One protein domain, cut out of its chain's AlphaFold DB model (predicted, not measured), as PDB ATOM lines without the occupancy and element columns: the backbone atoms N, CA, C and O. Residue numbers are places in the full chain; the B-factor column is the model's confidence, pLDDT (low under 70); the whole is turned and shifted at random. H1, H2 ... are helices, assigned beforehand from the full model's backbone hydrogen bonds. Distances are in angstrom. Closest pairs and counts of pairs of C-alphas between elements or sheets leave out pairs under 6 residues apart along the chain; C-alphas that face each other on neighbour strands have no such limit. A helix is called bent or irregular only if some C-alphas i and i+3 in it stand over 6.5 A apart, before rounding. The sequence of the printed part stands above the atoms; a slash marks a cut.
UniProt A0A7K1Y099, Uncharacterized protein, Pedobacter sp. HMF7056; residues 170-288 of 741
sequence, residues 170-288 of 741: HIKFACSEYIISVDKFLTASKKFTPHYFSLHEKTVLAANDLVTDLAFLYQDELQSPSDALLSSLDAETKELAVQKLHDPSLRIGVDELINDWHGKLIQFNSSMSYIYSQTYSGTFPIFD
ATOM      1  N   HIS A 170       3.411  40.531  12.529       96.06
ATOM      2  CA  HIS A 170       3.001  40.574  11.122       96.06
ATOM      3  C   HIS A 170       3.041  39.184  10.460       96.06
ATOM      4  O   HIS A 170       2.141  38.861   9.690       96.06
ATOM      5  N   ILE A 171       4.009  38.332  10.825       97.19
ATOM      6  CA  ILE A 171       4.054  36.924  10.397       97.19
ATOM      7  C   ILE A 171       2.921  36.139  11.057       97.19
ATOM      8  O   ILE A 171       2.213  35.408  10.375       97.19
ATOM      9  N   LYS A 172       2.675  36.344  12.361       97.62
ATOM     10  CA  LYS A 172       1.535  35.726  13.066       97.62
ATOM     11  C   LYS A 172       0.210  36.029  12.371       97.62
ATOM     12  O   LYS A 172      -0.618  35.134  12.235       97.62
ATOM     13  N   PHE A 173       0.026  37.267  11.917       96.88
ATOM     14  CA  PHE A 173      -1.150  37.663  11.149       96.88
ATOM     15  C   PHE A 173      -1.251  36.882   9.831       96.88
ATOM     16  O   PHE A 173      -2.289  36.282   9.570       96.88
ATOM     17  N   ALA A 174      -0.171  36.803   9.046       96.94
ATOM     18  CA  ALA A 174      -0.154  36.034   7.800       96.94
ATOM     19  C   ALA A 174      -0.435  34.533   8.019       96.94
ATOM     20  O   ALA A 174      -1.239  33.952   7.287       96.94
ATOM     21  N   CYS A 175       0.157  33.915   9.048       97.06
ATOM     22  CA  CYS A 175      -0.100  32.515   9.403       97.06
ATOM     23  C   CYS A 175      -1.543  32.293   9.883       97.06
ATOM     24  O   CYS A 175      -2.157  31.287   9.547       97.06
ATOM     25  N   SER A 176      -2.113  33.234  10.642       96.25
ATOM     26  CA  SER A 176      -3.511  33.157  11.088       96.25
ATOM     27  C   SER A 176      -4.486  33.234   9.913       96.25
ATOM     28  O   SER A 176      -5.433  32.452   9.847       96.25
ATOM     29  N   GLU A 177      -4.259  34.156   8.975       95.94
ATOM     30  CA  GLU A 177      -5.071  34.265   7.758       95.94
ATOM     31  C   GLU A 177      -4.948  33.009   6.886       95.94
ATOM     32  O   GLU A 177      -5.950  32.545   6.338       95.94
ATOM     33  N   TYR A 178      -3.749  32.419   6.810       96.31
ATOM     34  CA  TYR A 178      -3.514  31.146   6.125       96.31
ATOM     35  C   TYR A 178      -4.360  30.019   6.719       96.31
ATOM     36  O   TYR A 178      -5.154  29.414   6.001       96.31
ATOM     37  N   ILE A 179      -4.261  29.796   8.033       95.88
ATOM     38  CA  ILE A 179      -4.995  28.741   8.749       95.88
ATOM     39  C   ILE A 179      -6.505  28.868   8.510       95.88
ATOM     40  O   ILE A 179      -7.162  27.903   8.122       95.88
ATOM     41  N   ILE A 180      -7.058  30.074   8.662       93.88
ATOM     42  CA  ILE A 180      -8.493  30.316   8.447       93.88
ATOM     43  C   ILE A 180      -8.885  30.071   6.984       93.88
ATOM     44  O   ILE A 180      -9.958  29.525   6.713       93.88
ATOM     45  N   SER A 181      -8.046  30.492   6.035       94.38
ATOM     46  CA  SER A 181      -8.306  30.317   4.602       94.38
ATOM     47  C   SER A 181      -8.293  28.845   4.206       94.38
ATOM     48  O   SER A 181      -9.179  28.408   3.470       94.38
ATOM     49  N   VAL A 182      -7.337  28.077   4.729       95.25
ATOM     50  CA  VAL A 182      -7.230  26.630   4.533       95.25
ATOM     51  C   VAL A 182      -8.444  25.904   5.096       95.25
ATOM     52  O   VAL A 182      -9.095  25.167   4.356       95.25
ATOM     53  N   ASP A 183      -8.790  26.148   6.362       94.56
ATOM     54  CA  ASP A 183      -9.915  25.482   7.022       94.56
ATOM     55  C   ASP A 183     -11.222  25.733   6.250       94.56
ATOM     56  O   ASP A 183     -11.982  24.802   5.967       94.56
ATOM     57  N   LYS A 184     -11.461  26.980   5.812       92.62
ATOM     58  CA  LYS A 184     -12.624  27.337   4.982       92.62
ATOM     59  C   LYS A 184     -12.603  26.653   3.617       92.62
ATOM     60  O   LYS A 184     -13.619  26.090   3.203       92.62
ATOM     61  N   PHE A 185     -11.471  26.709   2.918       94.81
ATOM     62  CA  PHE A 185     -11.315  26.138   1.584       94.81
ATOM     63  C   PHE A 185     -11.496  24.623   1.582       94.81
ATOM     64  O   PHE A 185     -12.317  24.112   0.823       94.81
ATOM     65  N   LEU A 186     -10.793  23.905   2.457       94.50
ATOM     66  CA  LEU A 186     -10.858  22.449   2.518       94.50
ATOM     67  C   LEU A 186     -12.208  21.958   3.047       94.50
ATOM     68  O   LEU A 186     -12.728  20.971   2.529       94.50
ATOM     69  N   THR A 187     -12.847  22.686   3.970       92.75
ATOM     70  CA  THR A 187     -14.233  22.393   4.380       92.75
ATOM     71  C   THR A 187     -15.201  22.523   3.203       92.75
ATOM     72  O   THR A 187     -16.014  21.628   2.961       92.75
ATOM     73  N   ALA A 188     -15.105  23.607   2.425       91.62
ATOM     74  CA  ALA A 188     -15.944  23.793   1.244       91.62
ATOM     75  C   ALA A 188     -15.639  22.755   0.154       91.62
ATOM     76  O   ALA A 188     -16.566  22.203  -0.442       91.62
ATOM     77  N   SER A 189     -14.365  22.415  -0.052       92.62
ATOM     78  CA  SER A 189     -13.959  21.376  -0.993       92.62
ATOM     79  C   SER A 189     -14.502  20.008  -0.598       92.62
ATOM     80  O   SER A 189     -15.071  19.323  -1.439       92.62
ATOM     81  N   LYS A 190     -14.398  19.617   0.675       90.69
ATOM     82  CA  LYS A 190     -14.945  18.355   1.194       90.69
ATOM     83  C   LYS A 190     -16.458  18.268   0.988       90.69
ATOM     84  O   LYS A 190     -16.980  17.204   0.666       90.69
ATOM     85  N   LYS A 191     -17.160  19.394   1.161       87.62
ATOM     86  CA  LYS A 191     -18.622  19.476   1.060       87.62
ATOM     87  C   LYS A 191     -19.125  19.484  -0.385       87.62
ATOM     88  O   LYS A 191     -20.060  18.754  -0.699       87.62
ATOM     89  N   PHE A 192     -18.545  20.317  -1.248       88.88
ATOM     90  CA  PHE A 192     -19.095  20.598  -2.579       88.88
ATOM     91  C   PHE A 192     -18.282  19.981  -3.715       88.88
ATOM     92  O   PHE A 192     -18.858  19.516  -4.691       88.88
ATOM     93  N   THR A 193     -16.959  19.907  -3.598       90.25
ATOM     94  CA  THR A 193     -16.079  19.337  -4.634       90.25
ATOM     95  C   THR A 193     -15.222  18.196  -4.075       90.25
ATOM     96  O   THR A 193     -13.991  18.262  -4.131       90.25
ATOM     97  N   PRO A 194     -15.836  17.142  -3.501       87.25
ATOM     98  CA  PRO A 194     -15.116  16.094  -2.774       87.25
ATOM     99  C   PRO A 194     -14.114  15.331  -3.649       87.25
ATOM    100  O   PRO A 194     -13.109  14.845  -3.145       87.25
ATOM    101  N   HIS A 195     -14.341  15.279  -4.962       86.19
ATOM    102  CA  HIS A 195     -13.421  14.682  -5.933       86.19
ATOM    103  C   HIS A 195     -12.080  15.429  -6.038       86.19
ATOM    104  O   HIS A 195     -11.081  14.822  -6.410       86.19
ATOM    105  N   TYR A 196     -12.032  16.716  -5.676       89.81
ATOM    106  CA  TYR A 196     -10.790  17.487  -5.603       89.81
ATOM    107  C   TYR A 196     -10.171  17.543  -4.217       89.81
ATOM    108  O   TYR A 196      -9.022  17.955  -4.092       89.81
ATOM    109  N   PHE A 197     -10.901  17.128  -3.180       92.19
ATOM    110  CA  PHE A 197     -10.484  17.331  -1.798       92.19
ATOM    111  C   PHE A 197      -9.091  16.767  -1.507       92.19
ATOM    112  O   PHE A 197      -8.266  17.492  -0.968       92.19
ATOM    113  N   SER A 198      -8.797  15.530  -1.917       91.00
ATOM    114  CA  SER A 198      -7.489  14.911  -1.657       91.00
ATOM    115  C   SER A 198      -6.336  15.647  -2.345       91.00
ATOM    116  O   SER A 198      -5.256  15.774  -1.780       91.00
ATOM    117  N   LEU A 199      -6.553  16.165  -3.555       91.19
ATOM    118  CA  LEU A 199      -5.532  16.903  -4.301       91.19
ATOM    119  C   LEU A 199      -5.336  18.320  -3.737       91.19
ATOM    120  O   LEU A 199      -4.208  18.791  -3.587       91.19
ATOM    121  N   HIS A 200      -6.438  18.978  -3.378       94.44
ATOM    122  CA  HIS A 200      -6.429  20.252  -2.669       94.44
ATOM    123  C   HIS A 200      -5.702  20.136  -1.325       94.44
ATOM    124  O   HIS A 200      -4.869  20.981  -1.005       94.44
ATOM    125  N   GLU A 201      -5.979  19.073  -0.569       94.69
ATOM    126  CA  GLU A 201      -5.330  18.783   0.706       94.69
ATOM    127  C   GLU A 201      -3.824  18.594   0.528       94.69
ATOM    128  O   GLU A 201      -3.065  19.252   1.225       94.69
ATOM    129  N   LYS A 202      -3.370  17.802  -0.451       93.75
ATOM    130  CA  LYS A 202      -1.932  17.654  -0.739       93.75
ATOM    131  C   LYS A 202      -1.231  18.985  -1.018       93.75
ATOM    132  O   LYS A 202      -0.139  19.222  -0.519       93.75
ATOM    133  N   THR A 203      -1.874  19.871  -1.774       94.12
ATOM    134  CA  THR A 203      -1.311  21.195  -2.091       94.12
ATOM    135  C   THR A 203      -1.220  22.083  -0.854       94.12
ATOM    136  O   THR A 203      -0.241  22.796  -0.663       94.12
ATOM    137  N   VAL A 204      -2.235  22.025   0.012       94.81
ATOM    138  CA  VAL A 204      -2.223  22.702   1.313       94.81
ATOM    139  C   VAL A 204      -1.153  22.112   2.230       94.81
ATOM    140  O   VAL A 204      -0.468  22.866   2.908       94.81
ATOM    141  N   LEU A 205      -0.977  20.790   2.250       93.19
ATOM    142  CA  LEU A 205       0.067  20.142   3.043       93.19
ATOM    143  C   LEU A 205       1.458  20.614   2.609       93.19
ATOM    144  O   LEU A 205       2.235  21.000   3.471       93.19
ATOM    145  N   ALA A 206       1.725  20.708   1.303       91.44
ATOM    146  CA  ALA A 206       2.965  21.303   0.797       91.44
ATOM    147  C   ALA A 206       3.113  22.790   1.184       91.44
ATOM    148  O   ALA A 206       4.209  23.276   1.431       91.44
ATOM    149  N   ALA A 207       2.009  23.538   1.274       94.25
ATOM    150  CA  ALA A 207       2.032  24.936   1.698       94.25
ATOM    151  C   ALA A 207       2.184  25.123   3.221       94.25
ATOM    152  O   ALA A 207       2.636  26.184   3.659       94.25
ATOM    153  N   ASN A 208       1.834  24.116   4.033       95.38
ATOM    154  CA  ASN A 208       2.013  24.148   5.487       95.38
ATOM    155  C   ASN A 208       3.489  24.291   5.868       95.38
ATOM    156  O   ASN A 208       3.785  24.954   6.867       95.38
ATOM    157  N   ASP A 209       4.385  23.757   5.034       94.31
ATOM    158  CA  ASP A 209       5.832  23.891   5.183       94.31
ATOM    159  C   ASP A 209       6.259  25.358   5.279       94.31
ATOM    160  O   ASP A 209       7.125  25.696   6.076       94.31
ATOM    161  N   LEU A 210       5.581  26.283   4.585       95.62
ATOM    162  CA  LEU A 210       5.890  27.714   4.678       95.62
ATOM    163  C   LEU A 210       5.707  28.261   6.103       95.62
ATOM    164  O   LEU A 210       6.457  29.137   6.536       95.62
ATOM    165  N   VAL A 211       4.708  27.767   6.838       96.56
ATOM    166  CA  VAL A 211       4.411  28.207   8.209       96.56
ATOM    167  C   VAL A 211       5.414  27.614   9.195       96.56
ATOM    168  O   VAL A 211       5.908  28.335  10.068       96.56
ATOM    169  N   THR A 212       5.722  26.322   9.061       96.31
ATOM    170  CA  THR A 212       6.694  25.637   9.926       96.31
ATOM    171  C   THR A 212       8.112  26.148   9.682       96.31
ATOM    172  O   THR A 212       8.831  26.412  10.646       96.31
ATOM    173  N   ASP A 213       8.476  26.407   8.427       96.88
ATOM    174  CA  ASP A 213       9.757  26.987   8.024       96.88
ATOM    175  C   ASP A 213       9.943  28.405   8.554       96.88
ATOM    176  O   ASP A 213      10.994  28.720   9.109       96.88
ATOM    177  N   LEU A 214       8.919  29.262   8.463       97.44
ATOM    178  CA  LEU A 214       8.981  30.598   9.060       97.44
ATOM    179  C   LEU A 214       9.203  30.512  10.569       97.44
ATOM    180  O   LEU A 214      10.046  31.220  11.110       97.44
ATOM    181  N   ALA A 215       8.484  29.634  11.265       97.19
ATOM    182  CA  ALA A 215       8.710  29.430  12.690       97.19
ATOM    183  C   ALA A 215      10.144  28.951  12.984       97.19
ATOM    184  O   ALA A 215      10.786  29.489  13.890       97.19
ATOM    185  N   PHE A 216      10.674  28.019  12.188       97.12
ATOM    186  CA  PHE A 216      12.049  27.536  12.309       97.12
ATOM    187  C   PHE A 216      13.089  28.646  12.072       97.12
ATOM    188  O   PHE A 216      13.996  28.808  12.886       97.12
ATOM    189  N   LEU A 217      12.921  29.471  11.032       96.62
ATOM    190  CA  LEU A 217      13.777  30.630  10.727       96.62
ATOM    191  C   LEU A 217      13.794  31.666  11.868       96.62
ATOM    192  O   LEU A 217      14.820  32.294  12.126       96.62
ATOM    193  N   TYR A 218      12.693  31.795  12.613       96.44
ATOM    194  CA  TYR A 218      12.611  32.579  13.856       96.44
ATOM    195  C   TYR A 218      13.048  31.785  15.107       96.44
ATOM    196  O   TYR A 218      12.640  32.090  16.231       96.44
ATOM    197  N   GLN A 219      13.917  30.789  14.919       94.62
ATOM    198  CA  GLN A 219      14.554  29.976  15.958       94.62
ATOM    199  C   GLN A 219      13.569  29.151  16.799       94.62
ATOM    200  O   GLN A 219      13.840  28.845  17.967       94.62
ATOM    201  N   ASP A 220      12.406  28.779  16.257       95.62
ATOM    202  CA  ASP A 220      11.535  27.780  16.877       95.62
ATOM    203  C   ASP A 220      11.972  26.354  16.541       95.62
ATOM    204  O   ASP A 220      11.402  25.673  15.695       95.62
ATOM    205  N   GLU A 221      12.994  25.890  17.255       93.25
ATOM    206  CA  GLU A 221      13.610  24.572  17.067       93.25
ATOM    207  C   GLU A 221      12.662  23.385  17.346       93.25
ATOM    208  O   GLU A 221      13.011  22.240  17.054       93.25
ATOM    209  N   LEU A 222      11.460  23.620  17.893       92.25
ATOM    210  CA  LEU A 222      10.432  22.579  18.012       92.25
ATOM    211  C   LEU A 222       9.838  22.205  16.650       92.25
ATOM    212  O   LEU A 222       9.407  21.069  16.473       92.25
ATOM    213  N   GLN A 223       9.852  23.132  15.690       92.75
ATOM    214  CA  GLN A 223       9.413  22.877  14.324       92.75
ATOM    215  C   GLN A 223      10.497  22.135  13.542       92.75
ATOM    216  O   GLN A 223      11.693  22.247  13.834       92.75
ATOM    217  N   SER A 224      10.085  21.335  12.566       92.12
ATOM    218  CA  SER A 224      11.005  20.705  11.618       92.12
ATOM    219  C   SER A 224      11.008  21.522  10.327       92.12
ATOM    220  O   SER A 224       9.919  21.818   9.834       92.12
ATOM    221  N   PRO A 225      12.187  21.911   9.810       93.94
ATOM    222  CA  PRO A 225      12.273  22.574   8.517       93.94
ATOM    223  C   PRO A 225      11.925  21.589   7.395       93.94
ATOM    224  O   PRO A 225      12.199  20.393   7.519       93.94
ATOM    225  N   SER A 226      11.350  22.103   6.314       93.31
ATOM    226  CA  SER A 226      11.131  21.370   5.069       93.31
ATOM    227  C   SER A 226      12.450  21.066   4.356       93.31
ATOM    228  O   SER A 226      13.462  21.744   4.568       93.31
ATOM    229  N   ASP A 227      12.435  20.094   3.442       89.69
ATOM    230  CA  ASP A 227      13.598  19.781   2.601       89.69
ATOM    231  C   ASP A 227      14.007  20.976   1.722       89.69
ATOM    232  O   ASP A 227      15.193  21.213   1.488       89.69
ATOM    233  N   ALA A 228      13.036  21.789   1.292       87.31
ATOM    234  CA  ALA A 228      13.290  23.005   0.524       87.31
ATOM    235  C   ALA A 228      14.047  24.059   1.352       87.31
ATOM    236  O   ALA A 228      14.996  24.680   0.857       87.31
ATOM    237  N   LEU A 229      13.665  24.250   2.621       92.00
ATOM    238  CA  LEU A 229      14.387  25.148   3.519       92.00
ATOM    239  C   LEU A 229      15.763  24.587   3.886       92.00
ATOM    240  O   LEU A 229      16.735  25.340   3.890       92.00
ATOM    241  N   LEU A 230      15.870  23.284   4.150       90.25
ATOM    242  CA  LEU A 230      17.151  22.615   4.386       90.25
ATOM    243  C   LEU A 230      18.110  22.818   3.210       90.25
ATOM    244  O   LEU A 230      19.250  23.224   3.421       90.25
ATOM    245  N   SER A 231      17.633  22.640   1.977       84.94
ATOM    246  CA  SER A 231      18.411  22.904   0.766       84.94
ATOM    247  C   SER A 231      18.832  24.375   0.657       84.94
ATOM    248  O   SER A 231      19.992  24.657   0.370       84.94
ATOM    249  N   SER A 232      17.937  25.314   0.975       84.88
ATOM    250  CA  SER A 232      18.222  26.758   0.909       84.88
ATOM    251  C   SER A 232      19.176  27.238   2.006       84.88
ATOM    252  O   SER A 232      19.950  28.171   1.804       84.88
ATOM    253  N   LEU A 233      19.149  26.583   3.166       85.69
ATOM    254  CA  LEU A 233      20.139  26.749   4.225       85.69
ATOM    255  C   LEU A 233      21.403  25.931   3.957       85.69
ATOM    256  O   LEU A 233      22.371  26.088   4.698       85.69
ATOM    257  N   ASP A 234      21.422  25.076   2.933       81.94
ATOM    258  CA  ASP A 234      22.514  24.156   2.618       81.94
ATOM    259  C   ASP A 234      22.873  23.265   3.832       81.94
ATOM    260  O   ASP A 234      24.007  23.163   4.308       81.94
ATOM    261  N   ALA A 235      21.845  22.684   4.435       87.00
ATOM    262  CA  ALA A 235      21.950  21.827   5.600       87.00
ATOM    263  C   ALA A 235      21.364  20.451   5.289       87.00
ATOM    264  O   ALA A 235      20.196  20.333   4.948       87.00
ATOM    265  N   GLU A 236      22.160  19.397   5.463       89.31
ATOM    266  CA  GLU A 236      21.689  18.015   5.281       89.31
ATOM    267  C   GLU A 236      20.802  17.540   6.440       89.31
ATOM    268  O   GLU A 236      20.044  16.583   6.300       89.31
ATOM    269  N   THR A 237      20.909  18.185   7.607       94.12
ATOM    270  CA  THR A 237      20.134  17.829   8.797       94.12
ATOM    271  C   THR A 237      19.620  19.063   9.525       94.12
ATOM    272  O   THR A 237      20.186  20.160   9.436       94.12
ATOM    273  N   LYS A 238      18.566  18.867  10.323       94.88
ATOM    274  CA  LYS A 238      18.001  19.898  11.200       94.88
ATOM    275  C   LYS A 238      19.049  20.488  12.146       94.88
ATOM    276  O   LYS A 238      19.063  21.695  12.362       94.88
ATOM    277  N   GLU A 239      19.937  19.670  12.703       95.69
ATOM    278  CA  GLU A 239      20.970  20.117  13.645       95.69
ATOM    279  C   GLU A 239      21.956  21.081  12.979       95.69
ATOM    280  O   GLU A 239      22.326  22.094  13.576       95.69
ATOM    281  N   LEU A 240      22.354  20.795  11.737       93.12
ATOM    282  CA  LEU A 240      23.224  21.677  10.963       93.12
ATOM    283  C   LEU A 240      22.502  22.977  10.580       93.12
ATOM    284  O   LEU A 240      23.091  24.055  10.659       93.12
ATOM    285  N   ALA A 241      21.215  22.898  10.237       92.94
ATOM    286  CA  ALA A 241      20.394  24.074   9.964       92.94
ATOM    287  C   ALA A 241      20.291  24.992  11.196       92.94
ATOM    288  O   ALA A 241      20.480  26.201  11.079       92.94
ATOM    289  N   VAL A 242      20.085  24.423  12.391       94.81
ATOM    290  CA  VAL A 242      20.098  25.176  13.658       94.81
ATOM    291  C   VAL A 242      21.448  25.867  13.868       94.81
ATOM    292  O   VAL A 242      21.479  27.051  14.194       94.81
ATOM    293  N   GLN A 243      22.569  25.176  13.633       92.62
ATOM    294  CA  GLN A 243      23.900  25.791  13.746       92.62
ATOM    295  C   GLN A 243      24.060  26.998  12.814       92.62
ATOM    296  O   GLN A 243      24.563  28.032  13.248       92.62
ATOM    297  N   LYS A 244      23.585  26.893  11.567       89.88
ATOM    298  CA  LYS A 244      23.630  27.987  10.588       89.88
ATOM    299  C   LYS A 244      22.751  29.175  10.975       89.88
ATOM    300  O   LYS A 244      23.178  30.311  10.808       89.88
ATOM    301  N   LEU A 245      21.569  28.939  11.545       90.88
ATOM    302  CA  LEU A 245      20.700  30.016  12.044       90.88
ATOM    303  C   LEU A 245      21.321  30.804  13.205       90.88
ATOM    304  O   LEU A 245      21.022  31.988  13.379       90.88
ATOM    305  N   HIS A 246      22.174  30.156  14.001       90.69
ATOM    306  CA  HIS A 246      22.895  30.795  15.104       90.69
ATOM    307  C   HIS A 246      24.212  31.454  14.671       90.69
ATOM    308  O   HIS A 246      24.812  32.163  15.480       90.69
ATOM    309  N   ASP A 247      24.661  31.266  13.424       89.38
ATOM    310  CA  ASP A 247      25.865  31.905  12.890       89.38
ATOM    311  C   ASP A 247      25.595  33.389  12.562       89.38
ATOM    312  O   ASP A 247      24.861  33.702  11.618       89.38
ATOM    313  N   PRO A 248      26.211  34.346  13.285       86.44
ATOM    314  CA  PRO A 248      25.989  35.770  13.043       86.44
ATOM    315  C   PRO A 248      26.407  36.234  11.641       86.44
ATOM    316  O   PRO A 248      25.915  37.264  11.180       86.44
ATOM    317  N   SER A 249      27.318  35.513  10.978       84.31
ATOM    318  CA  SER A 249      27.806  35.857   9.639       84.31
ATOM    319  C   SER A 249      26.772  35.598   8.538       84.31
ATOM    320  O   SER A 249      26.813  36.261   7.504       84.31
ATOM    321  N   LEU A 250      25.799  34.714   8.786       83.38
ATOM    322  CA  LEU A 250      24.760  34.325   7.826       83.38
ATOM    323  C   LEU A 250      23.455  35.116   7.981       83.38
ATOM    324  O   LEU A 250      22.497  34.887   7.245       83.38
ATOM    325  N   ARG A 251      23.405  36.082   8.905       82.12
ATOM    326  CA  ARG A 251      22.170  36.793   9.266       82.12
ATOM    327  C   ARG A 251      21.459  37.457   8.083       82.12
ATOM    328  O   ARG A 251      20.239  37.397   8.020       82.12
ATOM    329  N   ILE A 252      22.204  38.064   7.157       77.31
ATOM    330  CA  ILE A 252      21.614  38.704   5.967       77.31
ATOM    331  C   ILE A 252      20.895  37.660   5.101       77.31
ATOM    332  O   ILE A 252      19.757  37.889   4.712       77.31
ATOM    333  N   GLY A 253      21.515  36.497   4.874       85.12
ATOM    334  CA  GLY A 253      20.894  35.409   4.115       85.12
ATOM    335  C   GLY A 253      19.653  34.847   4.813       85.12
ATOM    336  O   GLY A 253      18.646  34.588   4.167       85.12
ATOM    337  N   VAL A 254      19.671  34.737   6.145       89.56
ATOM    338  CA  VAL A 254      18.485  34.329   6.922       89.56
ATOM    339  C   VAL A 254      17.346  35.347   6.786       89.56
ATOM    340  O   VAL A 254      16.201  34.950   6.583       89.56
ATOM    341  N   ASP A 255      17.638  36.649   6.854       90.94
ATOM    342  CA  ASP A 255      16.631  37.703   6.671       90.94
ATOM    343  C   ASP A 255      16.040  37.686   5.242       90.94
ATOM    344  O   ASP A 255      14.839  37.904   5.063       90.94
ATOM    345  N   GLU A 256      16.850  37.394   4.219       90.88
ATOM    346  CA  GLU A 256      16.388  37.190   2.836       90.88
ATOM    347  C   GLU A 256      15.456  35.975   2.722       90.88
ATOM    348  O   GLU A 256      14.351  36.111   2.194       90.88
ATOM    349  N   LEU A 257      15.825  34.830   3.311       93.06
ATOM    350  CA  LEU A 257      14.974  33.635   3.354       93.06
ATOM    351  C   LEU A 257      13.646  33.899   4.077       93.06
ATOM    352  O   LEU A 257      12.584  33.503   3.598       93.06
ATOM    353  N   ILE A 258      13.668  34.622   5.199       96.12
ATOM    354  CA  ILE A 258      12.445  35.020   5.912       96.12
ATOM    355  C   ILE A 258      11.523  35.830   4.993       96.12
ATOM    356  O   ILE A 258      10.315  35.578   4.955       96.12
ATOM    357  N   ASN A 259      12.073  36.802   4.262       95.19
ATOM    358  CA  ASN A 259      11.292  37.634   3.350       95.19
ATOM    359  C   ASN A 259      10.709  36.818   2.192       95.19
ATOM    360  O   ASN A 259       9.539  37.011   1.851       95.19
ATOM    361  N   ASP A 260      11.481  35.887   1.635       93.00
ATOM    362  CA  ASP A 260      11.038  35.013   0.553       93.00
ATOM    363  C   ASP A 260       9.900  34.088   1.006       93.00
ATOM    364  O   ASP A 260       8.836  34.075   0.380       93.00
ATOM    365  N   TRP A 261      10.050  33.381   2.132       95.88
ATOM    366  CA  TRP A 261       9.009  32.490   2.665       95.88
ATOM    367  C   TRP A 261       7.749  33.256   3.064       95.88
ATOM    368  O   TRP A 261       6.630  32.834   2.763       95.88
ATOM    369  N   HIS A 262       7.906  34.420   3.696       96.88
ATOM    370  CA  HIS A 262       6.776  35.273   4.044       96.88
ATOM    371  C   HIS A 262       6.054  35.797   2.794       96.88
ATOM    372  O   HIS A 262       4.821  35.804   2.745       96.88
ATOM    373  N   GLY A 263       6.805  36.187   1.760       95.94
ATOM    374  CA  GLY A 263       6.265  36.590   0.465       95.94
ATOM    375  C   GLY A 263       5.463  35.471  -0.201       95.94
ATOM    376  O   GLY A 263       4.332  35.713  -0.636       95.94
ATOM    377  N   LYS A 264       6.000  34.243  -0.209       94.94
ATOM    378  CA  LYS A 264       5.306  33.040  -0.702       94.94
ATOM    379  C   LYS A 264       4.007  32.777   0.066       94.94
ATOM    380  O   LYS A 264       2.972  32.553  -0.562       94.94
ATOM    381  N   LEU A 265       4.021  32.889   1.398       96.50
ATOM    382  CA  LEU A 265       2.830  32.703   2.236       96.50
ATOM    383  C   LEU A 265       1.741  33.744   1.931       96.50
ATOM    384  O   LEU A 265       0.586  33.385   1.703       96.50
ATOM    385  N   ILE A 266       2.092  35.036   1.874       95.50
ATOM    386  CA  ILE A 266       1.143  36.114   1.531       95.50
ATOM    387  C   ILE A 266       0.534  35.881   0.147       95.50
ATOM    388  O   ILE A 266      -0.669  36.077  -0.073       95.50
ATOM    389  N   GLN A 267       1.375  35.487  -0.802       94.19
ATOM    390  CA  GLN A 267       0.946  35.199  -2.152       94.19
ATOM    391  C   GLN A 267      -0.038  34.027  -2.189       94.19
ATOM    392  O   GLN A 267      -1.098  34.153  -2.803       94.19
ATOM    393  N   PHE A 268       0.274  32.926  -1.509       95.31
ATOM    394  CA  PHE A 268      -0.598  31.761  -1.475       95.31
ATOM    395  C   PHE A 268      -1.917  32.045  -0.742       95.31
ATOM    396  O   PHE A 268      -2.977  31.686  -1.252       95.31
ATOM    397  N   ASN A 269      -1.894  32.808   0.358       94.88
ATOM    398  CA  ASN A 269      -3.104  33.319   1.023       94.88
ATOM    399  C   ASN A 269      -4.003  34.104   0.067       94.88
ATOM    400  O   ASN A 269      -5.227  33.933   0.051       94.88
ATOM    401  N   SER A 270      -3.391  34.964  -0.751       92.38
ATOM    402  CA  SER A 270      -4.114  35.746  -1.750       92.38
ATOM    403  C   SER A 270      -4.758  34.827  -2.788       92.38
ATOM    404  O   SER A 270      -5.954  34.961  -3.049       92.38
ATOM    405  N   SER A 271      -4.007  33.862  -3.332       94.44
ATOM    406  CA  SER A 271      -4.528  32.857  -4.268       94.44
ATOM    407  C   SER A 271      -5.701  32.079  -3.660       94.44
ATOM    408  O   SER A 271      -6.768  32.017  -4.265       94.44
ATOM    409  N   MET A 272      -5.551  31.562  -2.439       93.50
ATOM    410  CA  MET A 272      -6.584  30.813  -1.712       93.50
ATOM    411  C   MET A 272      -7.858  31.625  -1.491       93.50
ATOM    412  O   MET A 272      -8.959  31.118  -1.700       93.50
ATOM    413  N   SER A 273      -7.725  32.905  -1.142       91.12
ATOM    414  CA  SER A 273      -8.870  33.810  -0.995       91.12
ATOM    415  C   SER A 273      -9.630  33.985  -2.314       91.12
ATOM    416  O   SER A 273     -10.865  33.953  -2.327       91.12
ATOM    417  N   TYR A 274      -8.909  34.123  -3.435       92.69
ATOM    418  CA  TYR A 274      -9.518  34.160  -4.766       92.69
ATOM    419  C   TYR A 274     -10.207  32.845  -5.105       92.69
ATOM    420  O   TYR A 274     -11.369  32.877  -5.493       92.69
ATOM    421  N   ILE A 275      -9.530  31.709  -4.932       94.56
ATOM    422  CA  ILE A 275     -10.073  30.379  -5.235       94.56
ATOM    423  C   ILE A 275     -11.341  30.135  -4.424       94.56
ATOM    424  O   ILE A 275     -12.373  29.790  -4.989       94.56
ATOM    425  N   TYR A 276     -11.293  30.363  -3.110       94.12
ATOM    426  CA  TYR A 276     -12.438  30.136  -2.240       94.12
ATOM    427  C   TYR A 276     -13.640  30.986  -2.664       94.12
ATOM    428  O   TYR A 276     -14.730  30.455  -2.876       94.12
ATOM    429  N   SER A 277     -13.437  32.295  -2.862       92.44
ATOM    430  CA  SER A 277     -14.523  33.182  -3.278       92.44
ATOM    431  C   SER A 277     -15.022  32.871  -4.690       92.44
ATOM    432  O   SER A 277     -16.223  32.840  -4.921       92.44
ATOM    433  N   GLN A 278     -14.148  32.623  -5.658       93.88
ATOM    434  CA  GLN A 278     -14.558  32.365  -7.040       93.88
ATOM    435  C   GLN A 278     -15.281  31.028  -7.187       93.88
ATOM    436  O   GLN A 278     -16.296  30.953  -7.884       93.88
ATOM    437  N   THR A 279     -14.771  29.994  -6.522       94.12
ATOM    438  CA  THR A 279     -15.279  28.632  -6.652       94.12
ATOM    439  C   THR A 279     -16.544  28.414  -5.847       94.12
ATOM    440  O   THR A 279     -17.505  27.868  -6.379       94.12
ATOM    441  N   TYR A 280     -16.560  28.845  -4.583       93.44
ATOM    442  CA  TYR A 280     -17.617  28.468  -3.645       93.44
ATOM    443  C   TYR A 280     -18.645  29.571  -3.370       93.44
ATOM    444  O   TYR A 280     -19.570  29.351  -2.588       93.44
ATOM    445  N   SER A 281     -18.547  30.736  -4.016       90.75
ATOM    446  CA  SER A 281     -19.665  31.690  -3.991       90.75
ATOM    447  C   SER A 281     -20.850  31.159  -4.781       90.75
ATOM    448  O   SER A 281     -20.665  30.509  -5.810       90.75
ATOM    449  N   GLY A 282     -22.062  31.416  -4.293       87.25
ATOM    450  CA  GLY A 282     -23.262  30.818  -4.873       87.25
ATOM    451  C   GLY A 282     -23.339  29.295  -4.720       87.25
ATOM    452  O   GLY A 282     -23.988  28.631  -5.527       87.25
ATOM    453  N   THR A 283     -22.644  28.724  -3.730       88.31
ATOM    454  CA  THR A 283     -22.886  27.347  -3.266       88.31
ATOM    455  C   THR A 283     -24.022  27.311  -2.255       88.31
ATOM    456  O   THR A 283     -24.491  28.347  -1.823       88.31
ATOM    457  N   PHE A 284     -24.492  26.123  -1.879       87.62
ATOM    458  CA  PHE A 284     -25.730  25.940  -1.119       87.62
ATOM    459  C   PHE A 284     -25.538  26.115   0.400       87.62
ATOM    460  O   PHE A 284     -24.745  25.358   0.990       87.62
ATOM    461  N   PRO A 285     -26.306  26.999   1.072       87.81
ATOM    462  CA  PRO A 285     -27.369  27.887   0.557       87.81
ATOM    463  C   PRO A 285     -26.869  29.057  -0.310       87.81
ATOM    464  O   PRO A 285     -25.935  29.751   0.085       87.81
ATOM    465  N   ILE A 286     -27.519  29.316  -1.455       85.88
ATOM    466  CA  ILE A 286     -26.988  30.195  -2.526       85.88
ATOM    467  C   ILE A 286     -26.569  31.608  -2.056       85.88
ATOM    468  O   ILE A 286     -25.582  32.133  -2.569       85.88
ATOM    469  N   PHE A 287     -27.250  32.249  -1.093       82.94
ATOM    470  CA  PHE A 287     -26.867  33.607  -0.649       82.94
ATOM    471  C   PHE A 287     -25.858  33.655   0.499       82.94
ATOM    472  O   PHE A 287     -25.516  34.750   0.954       82.94
ATOM    473  N   ASP A 288     -25.368  32.520   0.988       78.69
ATOM    474  CA  ASP A 288     -24.456  32.537   2.133       78.69
ATOM    475  C   ASP A 288     -23.113  33.200   1.781       78.69
ATOM    476  O   ASP A 288     -22.467  33.814   2.637       78.69
TER     477      ASP A 288
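This is residues 170 to 288 of the 741 residues of an uncharacterized protein of Pedobacter sp. HMF7056 (UniProt A0A7K1Y099). One long helix, H5, makes most of the length of a rod, and the helical hairpin of H1 and H2 packs along it to form a three-helix bundle, up and down, each helix running against the one before. The short helices H3 and H4 gather near the end where H5 begins, and residues 281 to 288 run on past its other end. The printed part has 119 residues with five named helices, H1 to H5 in order, and no named strand: all helix. It is loose, with a radius of gyration of the C-alphas of 16.9 A, and spans 56 by 26 by 19 A.

H5, residues 248 to 280, is 47.3 A long, from C-alpha 248 at (25.989, 35.770, 13.043) to C-alpha 280 at (-17.617, 28.468, -3.645), with a kink of 25 degrees near residue 255. H1, residues 170 to 192, is 32.8 A long and begins at (3.001, 40.574, 11.122). H2, residues 194 to 217, is 35.0 A long, with a kink of 31 degrees near residue 201. H2 and H5 are irregular: C-alphas 195 and 198 are 7.3 A apart, C-alphas 249 and 252 7.7 A. H3 holds residues 227 to 232 and H4 residues 238 to 245.

The hub H5 touches H1, closest at the C-alphas of Tyr 178 and Asn 269, 5.6 A, the same way at a shallow tilt of 33 degrees, only just short of steep. Residues 254 to 268 of H5 touch residues 207 to 217 of H2, closest at the C-alphas of Trp 261 and Leu 210, 6.0 A, opposite ways at 24 degrees, a shallow tilt. H1 and H2, a hairpin, touch at a shallow tilt of 12 degrees, closest at the C-alphas of Ser 189 and Phe 197, 5.4 A. H4 and H5 only just touch, only at the corner, with 3 pairs of C-alphas within 8 A, closest Lys 244 and Leu 250, 7.0 A. H3 is close to but not clearly touching H4, closest at the C-alphas of Leu 230 and Ala 241, 6.6 A. In H1, H3 and H4 every O i to N i+4 pair is within hydrogen-bond range; in H2 15 of 20 and in H5 27 of 29.

The C-alphas farthest apart, Ser 249 and Pro 285, are 56.5 A apart. The printed part has no cut, no link is long, and no printed residue is under 70 in pLDDT.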